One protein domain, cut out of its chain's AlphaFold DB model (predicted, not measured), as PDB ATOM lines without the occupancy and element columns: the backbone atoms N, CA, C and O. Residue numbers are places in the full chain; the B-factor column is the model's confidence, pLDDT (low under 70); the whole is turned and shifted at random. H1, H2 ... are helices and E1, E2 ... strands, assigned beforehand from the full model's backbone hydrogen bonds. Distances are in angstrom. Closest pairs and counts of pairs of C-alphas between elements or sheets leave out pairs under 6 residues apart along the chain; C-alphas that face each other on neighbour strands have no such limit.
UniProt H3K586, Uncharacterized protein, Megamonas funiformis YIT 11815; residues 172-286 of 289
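Overview. This is residues 172 to 286 of the 289 residues of an uncharacterized protein of Megamonas funiformis YIT 11815 (UniProt H3K586). Two strongly twisted sheets of three strands each sit side by side: E2, E3 and E6 form one, with the two short helices H1 and H2 covering one face, and E1, E5 and E4 form the other, with no named helix on it. The long hairpin E2 and E3 bends partway, and its turn at residues 213 to 214 lies at the end of the domain far from E1, E5 and E4. The printed part has 115 residues with six named strands and then two named helices, E1 E2 E3 E4 E5 E6 H1 H2; both sheets, ordered E2-E3-E6 and E1-E5-E4, are antiparallel, and the class is mixed. The whole is compact, with a radius of gyration of the C-alphas of 15.0 A and spans of 45 by 37 by 28 A.

Along the chain. Find C-alpha 202 at (99.206, 158.764, 131.653); from there E2 runs 28.2 A to residue 212, bending by 61 degrees at residue 209. E3, residues 215 to 226, runs 32.3 A and bends by 58 degrees at residue 218. E6, residues 258 to 264, spans 20.3 A. In the other sheet, E1 begins at C-alpha 181, at (103.038, 166.759, 123.865), and spans 16.0 A to residue 186; E4, residues 230 to 238, spans 20.8 A, and E5, residues 244 to 250, 19.0 A. H1, residues 267 to 275, spans 12.2 A; H2, residues 279 to 284, spans 8.4 A and ends at C-alpha 284, at (106.992, 153.128, 136.438).

Arrangement. Start at E3, the inner strand between E2 and E6: N 208 and O 219 are 2.9 A apart across the hairpin E2 and E3, and N 222 and O 262 are 3.0 A apart across E3 and E6. H1 and H2 are on the same face, in two layers, helices over one face of a sheet. H1, at a height of 8.6 A, runs along E3 at 6 degrees on the local plane; their closest C-alphas, Tyr 220 and Glu 267, are 6.1 A apart. H2, at a height of 7.9 A, runs across E3 at 71 degrees on the local plane; its closest C-alpha pair with E6 is Ser 260 and Leu 283, 5.5 A. In both helices every O i to N i+4 pair is within hydrogen-bond range. In the other sheet, N 184 and O 246 are 2.9 A apart across E1 and E5, and N 247 and O 234 are 2.8 A apart across the hairpin E4 and E5, both within hydrogen-bond range.

Size, cuts and confidence. The C-alphas farthest apart, Ser 193 and Gly 214, are 47.4 A from each other. The printed part has no cut. The link E1 to E2 is long, with 15 residues. Look there for low confidence: residues 188 to 199 are under 70, against a mean pLDDT of 86.3 for the printed part.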
ATOM      1  N   TYR A 172     110.110 148.364 128.984       96.56
ATOM      2  CA  TYR A 172     111.377 149.079 128.863       96.56
ATOM      3  C   TYR A 172     111.170 150.585 128.989       96.56
ATOM      4  O   TYR A 172     110.096 151.104 128.706       96.56
ATOM      5  N   LYS A 173     112.215 151.300 129.403       94.50
ATOM      6  CA  LYS A 173     112.210 152.757 129.521       94.50
ATOM      7  C   LYS A 173     112.974 153.403 128.371       94.50
ATOM      8  O   LYS A 173     114.109 153.021 128.089       94.50
ATOM      9  N   LEU A 174     112.382 154.420 127.753       91.06
ATOM     10  CA  LEU A 174     113.053 155.231 126.743       91.06
ATOM     11  C   LEU A 174     114.122 156.118 127.389       91.06
ATOM     12  O   LEU A 174     113.905 156.728 128.441       91.06
ATOM     13  N   ASN A 175     115.283 156.211 126.744       83.94
ATOM     14  CA  ASN A 175     116.362 157.076 127.201       83.94
ATOM     15  C   ASN A 175     116.145 158.509 126.692       83.94
ATOM     16  O   ASN A 175     116.189 158.741 125.489       83.94
ATOM     17  N   ASN A 176     115.929 159.457 127.610       75.94
ATOM     18  CA  ASN A 176     115.723 160.886 127.329       75.94
ATOM     19  C   ASN A 176     114.733 161.169 126.180       75.94
ATOM     20  O   ASN A 176     115.103 161.800 125.187       75.94
ATOM     21  N   PRO A 177     113.475 160.714 126.299       80.38
ATOM     22  CA  PRO A 177     112.478 160.934 125.263       80.38
ATOM     23  C   PRO A 177     112.212 162.438 125.103       80.38
ATOM     24  O   PRO A 177     111.885 163.133 126.067       80.38
ATOM     25  N   LEU A 178     112.360 162.942 123.876       76.38
ATOM     26  CA  LEU A 178     111.973 164.303 123.514       76.38
ATOM     27  C   LEU A 178     110.478 164.297 123.188       76.38
ATOM     28  O   LEU A 178     110.090 163.892 122.097       76.38
ATOM     29  N   ILE A 179     109.653 164.703 124.155       81.50
ATOM     30  CA  ILE A 179     108.198 164.802 123.999       81.50
ATOM     31  C   ILE A 179     107.760 166.212 124.385       81.50
ATOM     32  O   ILE A 179     107.963 166.659 125.512       81.50
ATOM     33  N   ASP A 180     107.157 166.898 123.428       84.25
ATOM     34  CA  ASP A 180     106.563 168.231 123.516       84.25
ATOM     35  C   ASP A 180     105.052 168.181 123.807       84.25
ATOM     36  O   ASP A 180     104.486 169.103 124.404       84.25
ATOM     37  N   GLY A 181     104.404 167.068 123.472       85.94
ATOM     38  CA  GLY A 181     103.038 166.759 123.865       85.94
ATOM     39  C   GLY A 181     102.574 165.392 123.388       85.94
ATOM     40  O   GLY A 181     103.313 164.643 122.753       85.94
ATOM     41  N   PHE A 182     101.339 165.045 123.726       87.56
ATOM     42  CA  PHE A 182     100.705 163.805 123.281       87.56
ATOM     43  C   PHE A 182      99.192 163.989 123.174       87.56
ATOM     44  O   PHE A 182      98.617 164.853 123.833       87.56
ATOM     45  N   SER A 183      98.539 163.174 122.346       87.44
ATOM     46  CA  SER A 183      97.079 163.200 122.192       87.44
ATOM     47  C   SER A 183      96.451 161.976 122.844       87.44
ATOM     48  O   SER A 183      96.933 160.868 122.623       87.44
ATOM     49  N   LEU A 184      95.364 162.159 123.597       84.75
ATOM     50  CA  LEU A 184      94.556 161.059 124.134       84.75
ATOM     51  C   LEU A 184      93.092 161.230 123.762       84.75
ATOM     52  O   LEU A 184      92.550 162.333 123.822       84.75
ATOM     53  N   THR A 185      92.453 160.109 123.444       82.50
ATOM     54  CA  THR A 185      90.997 160.016 123.332       82.50
ATOM     55  C   THR A 185      90.447 159.494 124.651       82.50
ATOM     56  O   THR A 185      90.884 158.449 125.126       82.50
ATOM     57  N   VAL A 186      89.506 160.219 125.250       79.81
ATOM     58  CA  VAL A 186      88.874 159.846 126.522       79.81
ATOM     59  C   VAL A 186      87.355 159.833 126.383       79.81
ATOM     60  O   VAL A 186      86.797 160.574 125.578       79.81
ATOM     61  N   SER A 187      86.683 158.996 127.171       71.69
ATOM     62  CA  SER A 187      85.222 158.830 127.159       71.69
ATOM     63  C   SER A 187      84.449 159.928 127.888       71.69
ATOM     64  O   SER A 187      83.244 160.030 127.714       71.69
ATOM     65  N   ASN A 188      85.117 160.751 128.697       67.38
ATOM     66  CA  ASN A 188      84.490 161.831 129.453       67.38
ATOM     67  C   ASN A 188      85.233 163.145 129.225       67.38
ATOM     68  O   ASN A 188      86.449 163.151 129.024       67.38
ATOM     69  N   ALA A 189      84.510 164.263 129.317       66.25
ATOM     70  CA  ALA A 189      85.126 165.583 129.291       66.25
ATOM     71  C   ALA A 189      86.180 165.697 130.404       66.25
ATOM     72  O   ALA A 189      85.908 165.402 131.571       66.25
ATOM     73  N   ILE A 190      87.390 166.116 130.035       69.50
ATOM     74  CA  ILE A 190      88.489 166.270 130.988       69.50
ATOM     75  C   ILE A 190      88.274 167.544 131.795       69.50
ATOM     76  O   ILE A 190      88.234 168.642 131.243       69.50
ATOM     77  N   ASP A 191      88.187 167.399 133.113       67.62
ATOM     78  CA  ASP A 191      88.204 168.532 134.030       67.62
ATOM     79  C   ASP A 191      89.649 169.011 134.228       67.62
ATOM     80  O   ASP A 191      90.395 168.492 135.061       67.62
ATOM     81  N   VAL A 192      90.044 169.990 133.411       64.50
ATOM     82  CA  VAL A 192      91.396 170.573 133.373       64.50
ATOM     83  C   VAL A 192      91.835 171.072 134.756       64.50
ATOM     84  O   VAL A 192      92.981 170.849 135.151       64.50
ATOM     85  N   SER A 193      90.905 171.626 135.542       61.50
ATOM     86  CA  SER A 193      91.179 172.169 136.882       61.50
ATOM     87  C   SER A 193      91.650 171.112 137.893       61.50
ATOM     88  O   SER A 193      92.281 171.436 138.896       61.50
ATOM     89  N   LYS A 194      91.385 169.820 137.636       64.31
ATOM     90  CA  LYS A 194      91.811 168.703 138.501       64.31
ATOM     91  C   LYS A 194      93.218 168.178 138.200       64.31
ATOM     92  O   LYS A 194      93.727 167.372 138.993       64.31
ATOM     93  N   ILE A 195      93.796 168.590 137.070       66.50
ATOM     94  CA  ILE A 195      95.085 168.129 136.531       66.50
ATOM     95  C   ILE A 195      96.186 169.174 136.752       66.50
ATOM     96  O   ILE A 195      97.350 168.798 136.906       66.50
ATOM     97  N   GLU A 196      95.822 170.457 136.817       55.12
ATOM     98  CA  GLU A 196      96.739 171.547 137.161       55.12
ATOM     99  C   GLU A 196      97.449 171.278 138.506       55.12
ATOM    100  O   GLU A 196      96.870 170.741 139.453       55.12
ATOM    101  N   ASP A 197      98.750 171.583 138.553       52.62
ATOM    102  CA  ASP A 197      99.651 171.441 139.709       52.62
ATOM    103  C   ASP A 197      99.876 170.024 140.280       52.62
ATOM    104  O   ASP A 197     100.511 169.860 141.327       52.62
ATOM    105  N   LYS A 198      99.453 168.970 139.571       61.03
ATOM    106  CA  LYS A 198      99.825 167.573 139.870       61.03
ATOM    107  C   LYS A 198     100.875 167.051 138.887       61.03
ATOM    108  O   LYS A 198     101.063 167.595 137.804       61.03
ATOM    109  N   THR A 199     101.538 165.951 139.248       63.31
ATOM    110  CA  THR A 199     102.324 165.120 138.316       63.31
ATOM    111  C   THR A 199     101.491 163.902 137.905       63.31
ATOM    112  O   THR A 199     101.706 162.811 138.449       63.31
ATOM    113  N   PRO A 200     100.481 164.061 137.031       70.88
ATOM    114  CA  PRO A 200      99.687 162.937 136.558       70.88
ATOM    115  C   PRO A 200     100.578 161.897 135.870       70.88
ATOM    116  O   PRO A 200     101.646 162.208 135.339       70.88
ATOM    117  N   SER A 201     100.127 160.648 135.901       80.62
ATOM    118  CA  SER A 201     100.674 159.582 135.066       80.62
ATOM    119  C   SER A 201      99.639 159.253 134.007       80.62
ATOM    120  O   SER A 201      98.452 159.164 134.320       80.62
ATOM    121  N   PHE A 202     100.081 159.100 132.767       86.38
ATOM    122  CA  PHE A 202      99.206 158.764 131.653       86.38
ATOM    123  C   PHE A 202      99.588 157.398 131.125       86.38
ATOM    124  O   PHE A 202     100.765 157.155 130.864       86.38
ATOM    125  N   THR A 203      98.597 156.533 130.944       88.94
ATOM    126  CA  THR A 203      98.763 155.266 130.240       88.94
ATOM    127  C   THR A 203      97.836 155.216 129.042       88.94
ATOM    128  O   THR A 203      96.690 155.657 129.112       88.94
ATOM    129  N   PHE A 204      98.344 154.724 127.919       89.62
ATOM    130  CA  PHE A 204      97.560 154.602 126.699       89.62
ATOM    131  C   PHE A 204      98.116 153.533 125.771       89.62
ATOM    132  O   PHE A 204      99.290 153.162 125.844       89.62
ATOM    133  N   LEU A 205      97.247 153.057 124.886       92.12
ATOM    134  CA  LEU A 205      97.566 152.098 123.846       92.12
ATOM    135  C   LEU A 205      97.748 152.830 122.518       92.12
ATOM    136  O   LEU A 205      96.939 153.683 122.152       92.12
ATOM    137  N   ARG A 206      98.793 152.472 121.777       92.81
ATOM    138  CA  ARG A 206      99.007 152.937 120.406       92.81
ATOM    139  C   ARG A 206      99.338 151.775 119.482       92.81
ATOM    140  O   ARG A 206      99.922 150.778 119.902       92.81
ATOM    141  N   LYS A 207      98.948 151.916 118.221       95.25
ATOM    142  CA  LYS A 207      99.179 150.936 117.160       95.25
ATOM    143  C   LYS A 207     100.243 151.473 116.217       95.25
ATOM    144  O   LYS A 207     100.094 152.574 115.694       95.25
ATOM    145  N   GLU A 208     101.283 150.690 115.972       96.00
ATOM    146  CA  GLU A 208     102.395 151.077 115.104       96.00
ATOM    147  C   GLU A 208     102.774 149.950 114.142       96.00
ATOM    148  O   GLU A 208     102.341 148.806 114.284       96.00
ATOM    149  N   THR A 209     103.574 150.278 113.126       96.69
ATOM    150  CA  THR A 209     104.198 149.282 112.249       96.69
ATOM    151  C   THR A 209     105.676 149.183 112.588       96.69
ATOM    152  O   THR A 209     106.407 150.156 112.424       96.69
ATOM    153  N   LEU A 210     106.120 148.000 113.003       96.50
ATOM    154  CA  LEU A 210     107.528 147.696 113.235       96.50
ATOM    155  C   LEU A 210     108.106 146.948 112.029       96.50
ATOM    156  O   LEU A 210     107.420 146.137 111.405       96.50
ATOM    157  N   CYS A 211     109.372 147.209 111.705       96.00
ATOM    158  CA  CYS A 211     110.144 146.430 110.743       96.00
ATOM    159  C   CYS A 211     111.224 145.637 111.483       96.00
ATOM    160  O   CYS A 211     112.001 146.233 112.220       96.00
ATOM    161  N   PHE A 212     111.282 144.323 111.283       97.31
ATOM    162  CA  PHE A 212     112.291 143.451 111.881       97.31
ATOM    163  C   PHE A 212     112.600 142.283 110.943       97.31
ATOM    164  O   PHE A 212     111.682 141.690 110.370       97.31
ATOM    165  N   ALA A 213     113.883 141.982 110.748       96.06
ATOM    166  CA  ALA A 213     114.397 141.025 109.770       96.06
ATOM    167  C   ALA A 213     113.789 141.251 108.369       96.06
ATOM    168  O   ALA A 213     113.306 140.333 107.708       96.06
ATOM    169  N   GLY A 214     113.698 142.521 107.953       94.94
ATOM    170  CA  GLY A 214     113.110 142.921 106.669       94.94
ATOM    171  C   GLY A 214     111.595 142.692 106.529       94.94
ATOM    172  O   GLY A 214     111.039 142.940 105.458       94.94
ATOM    173  N   LYS A 215     110.898 142.235 107.579       96.06
ATOM    174  CA  LYS A 215     109.441 142.040 107.588       96.06
ATOM    175  C   LYS A 215     108.764 143.164 108.358       96.06
ATOM    176  O   LYS A 215     109.232 143.560 109.421       96.06
ATOM    177  N   LYS A 216     107.633 143.650 107.844       96.38
ATOM    178  CA  LYS A 216     106.796 144.645 108.524       96.38
ATOM    179  C   LYS A 216     105.596 143.973 109.174       96.38
ATOM    180  O   LYS A 216     104.952 143.144 108.536       96.38
ATOM    181  N   PHE A 217     105.273 144.368 110.396       96.88
ATOM    182  CA  PHE A 217     104.068 143.937 111.096       96.88
ATOM    183  C   PHE A 217     103.530 145.018 112.007       96.88
ATOM    184  O   PHE A 217     104.234 145.934 112.424       96.88
ATOM    185  N   THR A 218     102.248 144.880 112.310       97.69
ATOM    186  CA  THR A 218     101.586 145.677 113.325       97.69
ATOM    187  C   THR A 218     102.045 145.252 114.710       97.69
ATOM    188  O   THR A 218     102.084 144.063 115.022       97.69
ATOM    189  N   ILE A 219     102.344 146.245 115.538       98.19
ATOM    190  CA  ILE A 219     102.548 146.091 116.971       98.19
ATOM    191  C   ILE A 219     101.598 147.007 117.735       98.19
ATOM    192  O   ILE A 219     101.138 148.035 117.230       98.19
ATOM    193  N   TYR A 220     101.350 146.626 118.976       98.31
ATOM    194  CA  TYR A 220     100.528 147.348 119.926       98.31
ATOM    195  C   TYR A 220     101.405 147.729 121.113       98.31
ATOM    196  O   TYR A 220     102.039 146.870 121.719       98.31
ATOM    197  N   ILE A 221     101.493 149.018 121.421       97.38
ATOM    198  CA  ILE A 221     102.413 149.544 122.427       97.38
ATOM    199  C   ILE A 221     101.594 150.147 123.555       97.38
ATOM    200  O   ILE A 221     100.906 151.153 123.366       97.38
ATOM    201  N   THR A 222     101.691 149.552 124.740       96.62
ATOM    202  CA  THR A 222     101.202 150.210 125.952       96.62
ATOM    203  C   THR A 222     102.282 151.158 126.442       96.62
ATOM    204  O   THR A 222     103.408 150.736 126.697       96.62
ATOM    205  N   THR A 223     101.939 152.436 126.556       94.75
ATOM    206  CA  THR A 223     102.855 153.521 126.917       94.75
ATOM    207  C   THR A 223     102.463 154.100 128.261       94.75
ATOM    208  O   THR A 223     101.293 154.405 128.463       94.75
ATOM    209  N   GLY A 224     103.434 154.294 129.150       93.25
ATOM    210  CA  GLY A 224     103.299 155.063 130.382       93.25
ATOM    211  C   GLY A 224     104.157 156.325 130.331       93.25
ATOM    212  O   GLY A 224     105.362 156.232 130.102       93.25
ATOM    213  N   ILE A 225     103.555 157.490 130.567       91.69
ATOM    214  CA  ILE A 225     104.247 158.776 130.719       91.69
ATOM    215  C   ILE A 225     104.133 159.216 132.177       91.69
ATOM    216  O   ILE A 225     103.030 159.394 132.696       91.69
ATOM    217  N   PHE A 226     105.278 159.425 132.825       88.69
ATOM    218  CA  PHE A 226     105.382 159.755 134.245       88.69
ATOM    219  C   PHE A 226     106.156 161.052 134.467       88.69
ATOM    220  O   PHE A 226     106.994 161.452 133.653       88.69
ATOM    221  N   LYS A 227     105.917 161.674 135.632       85.56
ATOM    222  CA  LYS A 227     106.568 162.929 136.055       85.56
ATOM    223  C   LYS A 227     106.370 164.041 135.024       85.56
ATOM    224  O   LYS A 227     107.283 164.802 134.714       85.56
ATOM    225  N   VAL A 228     105.170 164.106 134.456       85.25
ATOM    226  CA  VAL A 228     104.826 165.118 133.466       85.25
ATOM    227  C   VAL A 228     104.132 166.302 134.129       85.25
ATOM    228  O   VAL A 228     103.278 166.124 134.994       85.25
ATOM    229  N   ILE A 229     104.516 167.509 133.720       83.69
ATOM    230  CA  ILE A 229     103.815 168.748 134.057       83.69
ATOM    231  C   ILE A 229     103.109 169.204 132.786       83.69
ATOM    232  O   ILE A 229     103.769 169.510 131.790       83.69
ATOM    233  N   ILE A 230     101.782 169.235 132.815       85.44
ATOM    234  CA  ILE A 230     100.972 169.711 131.692       85.44
ATOM    235  C   ILE A 230     100.870 171.232 131.772       85.44
ATOM    236  O   ILE A 230     100.605 171.785 132.833       85.44
ATOM    237  N   SER A 231     101.140 171.906 130.656       85.44
ATOM    238  CA  SER A 231     101.024 173.368 130.546       85.44
ATOM    239  C   SER A 231      99.703 173.817 129.939       85.44
ATOM    240  O   SER A 231      99.255 174.926 130.207       85.44
ATOM    241  N   GLU A 232      99.111 172.976 129.095       85.94
ATOM    242  CA  GLU A 232      97.927 173.306 128.316       85.94
ATOM    243  C   GLU A 232      97.236 172.007 127.885       85.94
ATOM    244  O   GLU A 232      97.910 171.032 127.535       85.94
ATOM    245  N   ILE A 233      95.902 171.994 127.902       86.50
ATOM    246  CA  ILE A 233      95.079 170.909 127.359       86.50
ATOM    247  C   ILE A 233      94.199 171.512 126.268       86.50
ATOM    248  O   ILE A 233      93.365 172.372 126.543       86.50
ATOM    249  N   ILE A 234      94.392 171.062 125.031       87.88
ATOM    250  CA  ILE A 234      93.733 171.615 123.847       87.88
ATOM    251  C   ILE A 234      92.718 170.585 123.332       87.88
ATOM    252  O   ILE A 234      93.127 169.502 122.905       87.88
ATOM    253  N   PRO A 235      91.402 170.866 123.360       86.62
ATOM    254  CA  PRO A 235      90.417 169.989 122.734       86.62
ATOM    255  C   PRO A 235      90.626 169.987 121.215       86.62
ATOM    256  O   PRO A 235      90.661 171.045 120.591       86.62
ATOM    257  N   MET A 236      90.769 168.804 120.620       85.25
ATOM    258  CA  MET A 236      91.006 168.655 119.181       85.25
ATOM    259  C   MET A 236      89.733 168.290 118.426       85.25
ATOM    260  O   MET A 236      89.384 168.940 117.444       85.25
ATOM    261  N   GLN A 237      89.043 167.239 118.873       81.25
ATOM    262  CA  GLN A 237      87.883 166.695 118.175       81.25
ATOM    263  C   GLN A 237      86.910 166.060 119.167       81.25
ATOM    264  O   GLN A 237      87.320 165.331 120.069       81.25
ATOM    265  N   LYS A 238      85.615 166.313 118.965       76.06
ATOM    266  CA  LYS A 238      84.543 165.529 119.577       76.06
ATOM    267  C   LYS A 238      84.175 164.408 118.608       76.06
ATOM    268  O   LYS A 238      83.854 164.688 117.453       76.06
ATOM    269  N   ASN A 239      84.269 163.164 119.055       74.06
ATOM    270  CA  ASN A 239      83.947 161.994 118.245       74.06
ATOM    271  C   ASN A 239      82.458 161.640 118.401       74.06
ATOM    272  O   ASN A 239      81.800 162.079 119.345       74.06
ATOM    273  N   ASN A 240      81.933 160.843 117.468       71.44
ATOM    274  CA  ASN A 240      80.510 160.482 117.426       71.44
ATOM    275  C   ASN A 240      80.067 159.589 118.603       71.44
ATOM    276  O   ASN A 240      78.883 159.566 118.921       71.44
ATOM    277  N   ASP A 241      81.010 158.918 119.265       72.50
ATOM    278  CA  ASP A 241      80.745 157.884 120.275       72.50
ATOM    279  C   ASP A 241      80.978 158.396 121.709       72.50
ATOM    280  O   ASP A 241      81.608 157.726 122.523       72.50
ATOM    281  N   ASP A 242      80.576 159.640 121.991       74.75
ATOM    282  CA  ASP A 242      80.780 160.348 123.272       74.75
ATOM    283  C   ASP A 242      82.243 160.489 123.743       74.75
ATOM    284  O   ASP A 242      82.514 161.044 124.808       74.75
ATOM    285  N   THR A 243      83.221 160.092 122.927       80.81
ATOM    286  CA  THR A 243      84.640 160.318 123.208       80.81
ATOM    287  C   THR A 243      85.109 161.680 122.699       80.81
ATOM    288  O   THR A 243      84.570 162.254 121.750       80.81
ATOM    289  N   SER A 244      86.135 162.235 123.337       83.06
ATOM    290  CA  SER A 244      86.787 163.471 122.903       83.06
ATOM    291  C   SER A 244      88.300 163.304 122.902       83.06
ATOM    292  O   SER A 244      88.878 162.737 123.832       83.06
ATOM    293  N   THR A 245      88.933 163.805 121.848       85.94
ATOM    294  CA  THR A 245      90.385 163.812 121.687       85.94
ATOM    295  C   THR A 245      90.943 165.132 122.191       85.94
ATOM    296  O   THR A 245      90.520 166.204 121.749       85.94
ATOM    297  N   TYR A 246      91.924 165.054 123.084       87.38
ATOM    298  CA  TYR A 246      92.636 166.201 123.638       87.38
ATOM    299  C   TYR A 246      94.128 166.081 123.365       87.38
ATOM    300  O   TYR A 246      94.697 164.996 123.487       87.38
ATOM    301  N   TYR A 247      94.762 167.209 123.062       89.38
ATOM    302  CA  TYR A 247      96.209 167.348 123.041       89.38
ATOM    303  C   TYR A 247      96.702 167.894 124.379       89.38
ATOM    304  O   TYR A 247      96.245 168.937 124.846       89.38
ATOM    305  N   PHE A 248      97.656 167.200 124.984       87.88
ATOM    306  CA  PHE A 248      98.291 167.551 126.244       87.88
ATOM    307  C   PHE A 248      99.676 168.100 125.952       87.88
ATOM    308  O   PHE A 248     100.590 167.360 125.586       87.88
ATOM    309  N   LYS A 249      99.842 169.406 126.127       88.50
ATOM    310  CA  LYS A 249     101.116 170.079 125.901       88.50
ATOM    311  C   LYS A 249     101.979 169.996 127.146       88.50
ATOM    312  O   LYS A 249     101.598 170.483 128.219       88.50
ATOM    313  N   ILE A 250     103.169 169.426 127.006       87.31
ATOM    314  CA  ILE A 250     104.101 169.288 128.120       87.31
ATOM    315  C   ILE A 250     104.791 170.630 128.374       87.31
ATOM    316  O   ILE A 250     105.227 171.326 127.461       87.31
ATOM    317  N   SER A 251     104.869 171.011 129.647       83.94
ATOM    318  CA  SER A 251     105.510 172.249 130.074       83.94
ATOM    319  C   SER A 251     107.007 172.237 129.774       83.94
ATOM    320  O   SER A 251     107.716 171.306 130.152       83.94
ATOM    321  N   SER A 252     107.523 173.334 129.217       80.88
ATOM    322  CA  SER A 252     108.966 173.553 129.037       80.88
ATOM    323  C   SER A 252     109.743 173.613 130.359       80.88
ATOM    324  O   SER A 252     110.963 173.466 130.370       80.88
ATOM    325  N   LYS A 253     109.050 173.794 131.494       79.88
ATOM    326  CA  LYS A 253     109.644 173.715 132.839       79.88
ATOM    327  C   LYS A 253     109.950 172.276 133.261       79.88
ATOM    328  O   LYS A 253     110.606 172.075 134.286       79.88
ATOM    329  N   ASN A 254     109.452 171.279 132.529       77.69
ATOM    330  CA  ASN A 254     109.576 169.893 132.928       77.69
ATOM    331  C   ASN A 254     111.003 169.383 132.691       77.69
ATOM    332  O   ASN A 254     111.437 169.194 131.560       77.69
ATOM    333  N   LYS A 255     111.752 169.174 133.777       75.50
ATOM    334  CA  LYS A 255     113.181 168.824 133.705       75.50
ATOM    335  C   LYS A 255     113.431 167.364 133.342       75.50
ATOM    336  O   LYS A 255     114.513 167.038 132.862       75.50
ATOM    337  N   LYS A 256     112.481 166.475 133.645       80.56
ATOM    338  CA  LYS A 256     112.627 165.036 133.433       80.56
ATOM    339  C   LYS A 256     111.270 164.379 133.231       80.56
ATOM    340  O   LYS A 256     110.453 164.383 134.144       80.56
ATOM    341  N   ILE A 257     111.090 163.780 132.061       86.00
ATOM    342  CA  ILE A 257     109.948 162.929 131.729       86.00
ATOM    343  C   ILE A 257     110.460 161.495 131.711       86.00
ATOM    344  O   ILE A 257     111.502 161.211 131.118       86.00
ATOM    345  N   ASP A 258     109.733 160.602 132.367       89.50
ATOM    346  CA  ASP A 258     109.996 159.175 132.275       89.50
ATOM    347  C   ASP A 258     108.938 158.564 131.348       89.50
ATOM    348  O   ASP A 258     107.743 158.717 131.598       89.50
ATOM    349  N   VAL A 259     109.375 157.899 130.276       92.94
ATOM    350  CA  VAL A 259     108.484 157.197 129.342       92.94
ATOM    351  C   VAL A 259     108.880 155.740 129.312       92.94
ATOM    352  O   VAL A 259     110.047 155.420 129.072       92.94
ATOM    353  N   SER A 260     107.902 154.881 129.547       95.88
ATOM    354  CA  SER A 260     108.077 153.438 129.530       95.88
ATOM    355  C   SER A 260     107.071 152.803 128.593       95.88
ATOM    356  O   SER A 260     105.951 153.288 128.445       95.88
ATOM    357  N   GLU A 261     107.467 151.706 127.970       96.88
ATOM    358  CA  GLU A 261     106.700 151.047 126.928       96.88
ATOM    359  C   GLU A 261     106.776 149.535 127.076       96.88
ATOM    360  O   GLU A 261     107.767 148.985 127.557       96.88
ATOM    361  N   ARG A 262     105.724 148.856 126.627       97.75
ATOM    362  CA  ARG A 262     105.726 147.412 126.411       97.75
ATOM    363  C   ARG A 262     105.037 147.098 125.093       97.75
ATOM    364  O   ARG A 262     103.944 147.603 124.828       97.75
ATOM    365  N   ILE A 263     105.688 146.262 124.291       98.12
ATOM    366  CA  ILE A 263     105.200 145.839 122.978       98.12
ATOM    367  C   ILE A 263     104.401 144.542 123.091       98.12
ATOM    368  O   ILE A 263     104.801 143.594 123.764       98.12
ATOM    369  N   PHE A 264     103.307 144.490 122.343       98.38
ATOM    370  CA  PHE A 264     102.452 143.336 122.141       98.38
ATOM    371  C   PHE A 264     102.234 143.114 120.642       98.38
ATOM    372  O   PHE A 264     102.266 144.052 119.842       98.38
ATOM    373  N   LEU A 265     101.997 141.860 120.265       97.94
ATOM    374  CA  LEU A 265     101.653 141.475 118.892       97.94
ATOM    375  C   LEU A 265     100.143 141.275 118.690       97.94
ATOM    376  O   LEU A 265      99.707 141.027 117.571       97.94
ATOM    377  N   ASP A 266      99.365 141.383 119.764       97.31
ATOM    378  CA  ASP A 266      97.919 141.203 119.788       97.31
ATOM    379  C   ASP A 266      97.265 142.357 120.556       97.31
ATOM    380  O   ASP A 266      97.768 142.786 121.599       97.31
ATOM    381  N   GLU A 267      96.163 142.869 120.015       97.06
ATOM    382  CA  GLU A 267      95.466 144.041 120.549       97.06
ATOM    383  C   GLU A 267      94.786 143.751 121.882       97.06
ATOM    384  O   GLU A 267      94.850 144.571 122.795       97.06
ATOM    385  N   HIS A 268      94.171 142.572 122.014       96.69
ATOM    386  CA  HIS A 268      93.462 142.188 123.227       96.69
ATOM    387  C   HIS A 268      94.437 142.026 124.387       96.69
ATOM    388  O   HIS A 268      94.197 142.583 125.452       96.69
ATOM    389  N   LEU A 269      95.588 141.384 124.164       96.75
ATOM    390  CA  LEU A 269      96.634 141.286 125.191       96.75
ATOM    391  C   LEU A 269      97.162 142.660 125.624       96.75
ATOM    392  O   LEU A 269      97.422 142.879 126.807       96.75
ATOM    393  N   ALA A 270      97.317 143.588 124.679       97.12
ATOM    394  CA  ALA A 270      97.745 144.946 124.992       97.12
ATOM    395  C   ALA A 270      96.681 145.707 125.797       97.12
ATOM    396  O   ALA A 270      97.014 146.438 126.728       97.12
ATOM    397  N   GLN A 271      95.404 145.518 125.464       95.25
ATOM    398  CA  GLN A 271      94.283 146.142 126.158       95.25
ATOM    399  C   GLN A 271      94.078 145.559 127.562       95.25
ATOM    400  O   GLN A 271      93.856 146.316 128.508       95.25
ATOM    401  N   ASP A 272      94.200 144.240 127.713       96.12
ATOM    402  CA  ASP A 272      94.159 143.546 129.002       96.12
ATOM    403  C   ASP A 272      95.292 144.030 129.907       96.12
ATOM    404  O   ASP A 272      95.071 144.307 131.087       96.12
ATOM    405  N   TYR A 273      96.493 144.205 129.345       96.12
ATOM    406  CA  TYR A 273      97.599 144.825 130.059       96.12
ATOM    407  C   TYR A 273      97.263 146.264 130.453       96.12
ATOM    408  O   TYR A 273      97.329 146.594 131.629       96.12
ATOM    409  N   LEU A 274      96.835 147.124 129.527       93.50
ATOM    410  CA  LEU A 274      96.497 148.520 129.835       93.50
ATOM    411  C   LEU A 274      95.450 148.654 130.958       93.50
ATOM    412  O   LEU A 274      95.556 149.562 131.781       93.50
ATOM    413  N   ASN A 275      94.469 147.751 131.000       91.38
ATOM    414  CA  ASN A 275      93.382 147.754 131.981       91.38
ATOM    415  C   ASN A 275      93.751 147.096 133.324       91.38
ATOM    416  O   ASN A 275      92.955 147.149 134.262       91.38
ATOM    417  N   ASN A 276      94.925 146.472 133.432       92.06
ATOM    418  CA  ASN A 276      95.390 145.851 134.665       92.06
ATOM    419  C   ASN A 276      95.811 146.916 135.696       92.06
ATOM    420  O   ASN A 276      96.556 147.847 135.386       92.06
ATOM    421  N   GLU A 277      95.377 146.752 136.948       89.31
ATOM    422  CA  GLU A 277      95.670 147.687 138.043       89.31
ATOM    423  C   GLU A 277      97.173 147.846 138.344       89.31
ATOM    424  O   GLU A 277      97.607 148.906 138.799       89.31
ATOM    425  N   HIS A 278      97.989 146.838 138.027       92.00
ATOM    426  CA  HIS A 278      99.437 146.847 138.245       92.00
ATOM    427  C   HIS A 278     100.234 147.510 137.116       92.00
ATOM    428  O   HIS A 278     101.428 147.769 137.276       92.00
ATOM    429  N   THR A 279      99.612 147.836 135.983       92.12
ATOM    430  CA  THR A 279     100.334 148.309 134.790       92.12
ATOM    431  C   THR A 279     101.074 149.618 135.009       92.12
ATOM    432  O   THR A 279     102.215 149.773 134.571       92.12
ATOM    433  N   ILE A 280     100.469 150.554 135.742       90.69
ATOM    434  CA  ILE A 280     101.126 151.813 136.115       90.69
ATOM    435  C   ILE A 280     102.375 151.531 136.958       90.69
ATOM    436  O   ILE A 280     103.429 152.126 136.719       90.69
ATOM    437  N   GLU A 281     102.274 150.616 137.925       92.38
ATOM    438  CA  GLU A 281     103.391 150.245 138.791       92.38
ATOM    439  C   GLU A 281     104.525 149.601 137.984       92.38
ATOM    440  O   GLU A 281     105.674 150.034 138.100       92.38
ATOM    441  N   GLU A 282     104.216 148.628 137.125       94.62
ATOM    442  CA  GLU A 282     105.208 147.957 136.280       94.62
ATOM    443  C   GLU A 282     105.930 148.927 135.341       94.62
ATOM    444  O   GLU A 282     107.164 148.972 135.321       94.62
ATOM    445  N   LEU A 283     105.179 149.744 134.596       95.06
ATOM    446  CA  LEU A 283     105.742 150.734 133.678       95.06
ATOM    447  C   LEU A 283     106.603 151.763 134.427       95.06
ATOM    448  O   LEU A 283     107.663 152.152 133.932       95.06
ATOM    449  N   SER A 284     106.214 152.170 135.639       91.81
ATOM    450  CA  SER A 284     106.992 153.128 136.438       91.81
ATOM    451  C   SER A 284     108.349 152.578 136.904       91.81
ATOM    452  O   SER A 284     109.295 153.347 137.102       91.81
ATOM    453  N   LYS A 285     108.460 151.250 137.053       93.88
ATOM    454  CA  LYS A 285     109.675 150.538 137.485       93.88
ATOM    455  C   LYS A 285     110.544 150.064 136.318       93.88
ATOM    456  O   LYS A 285     111.593 149.463 136.559       93.88
ATOM    457  N   ALA A 286     110.140 150.324 135.074       95.06
ATOM    458  CA  ALA A 286     110.892 149.914 133.897       95.06
ATOM    459  C   ALA A 286     112.318 150.489 133.901       95.06
ATOM    460  O   ALA A 286     112.561 151.650 134.254       95.06
TER     461      ALA A 286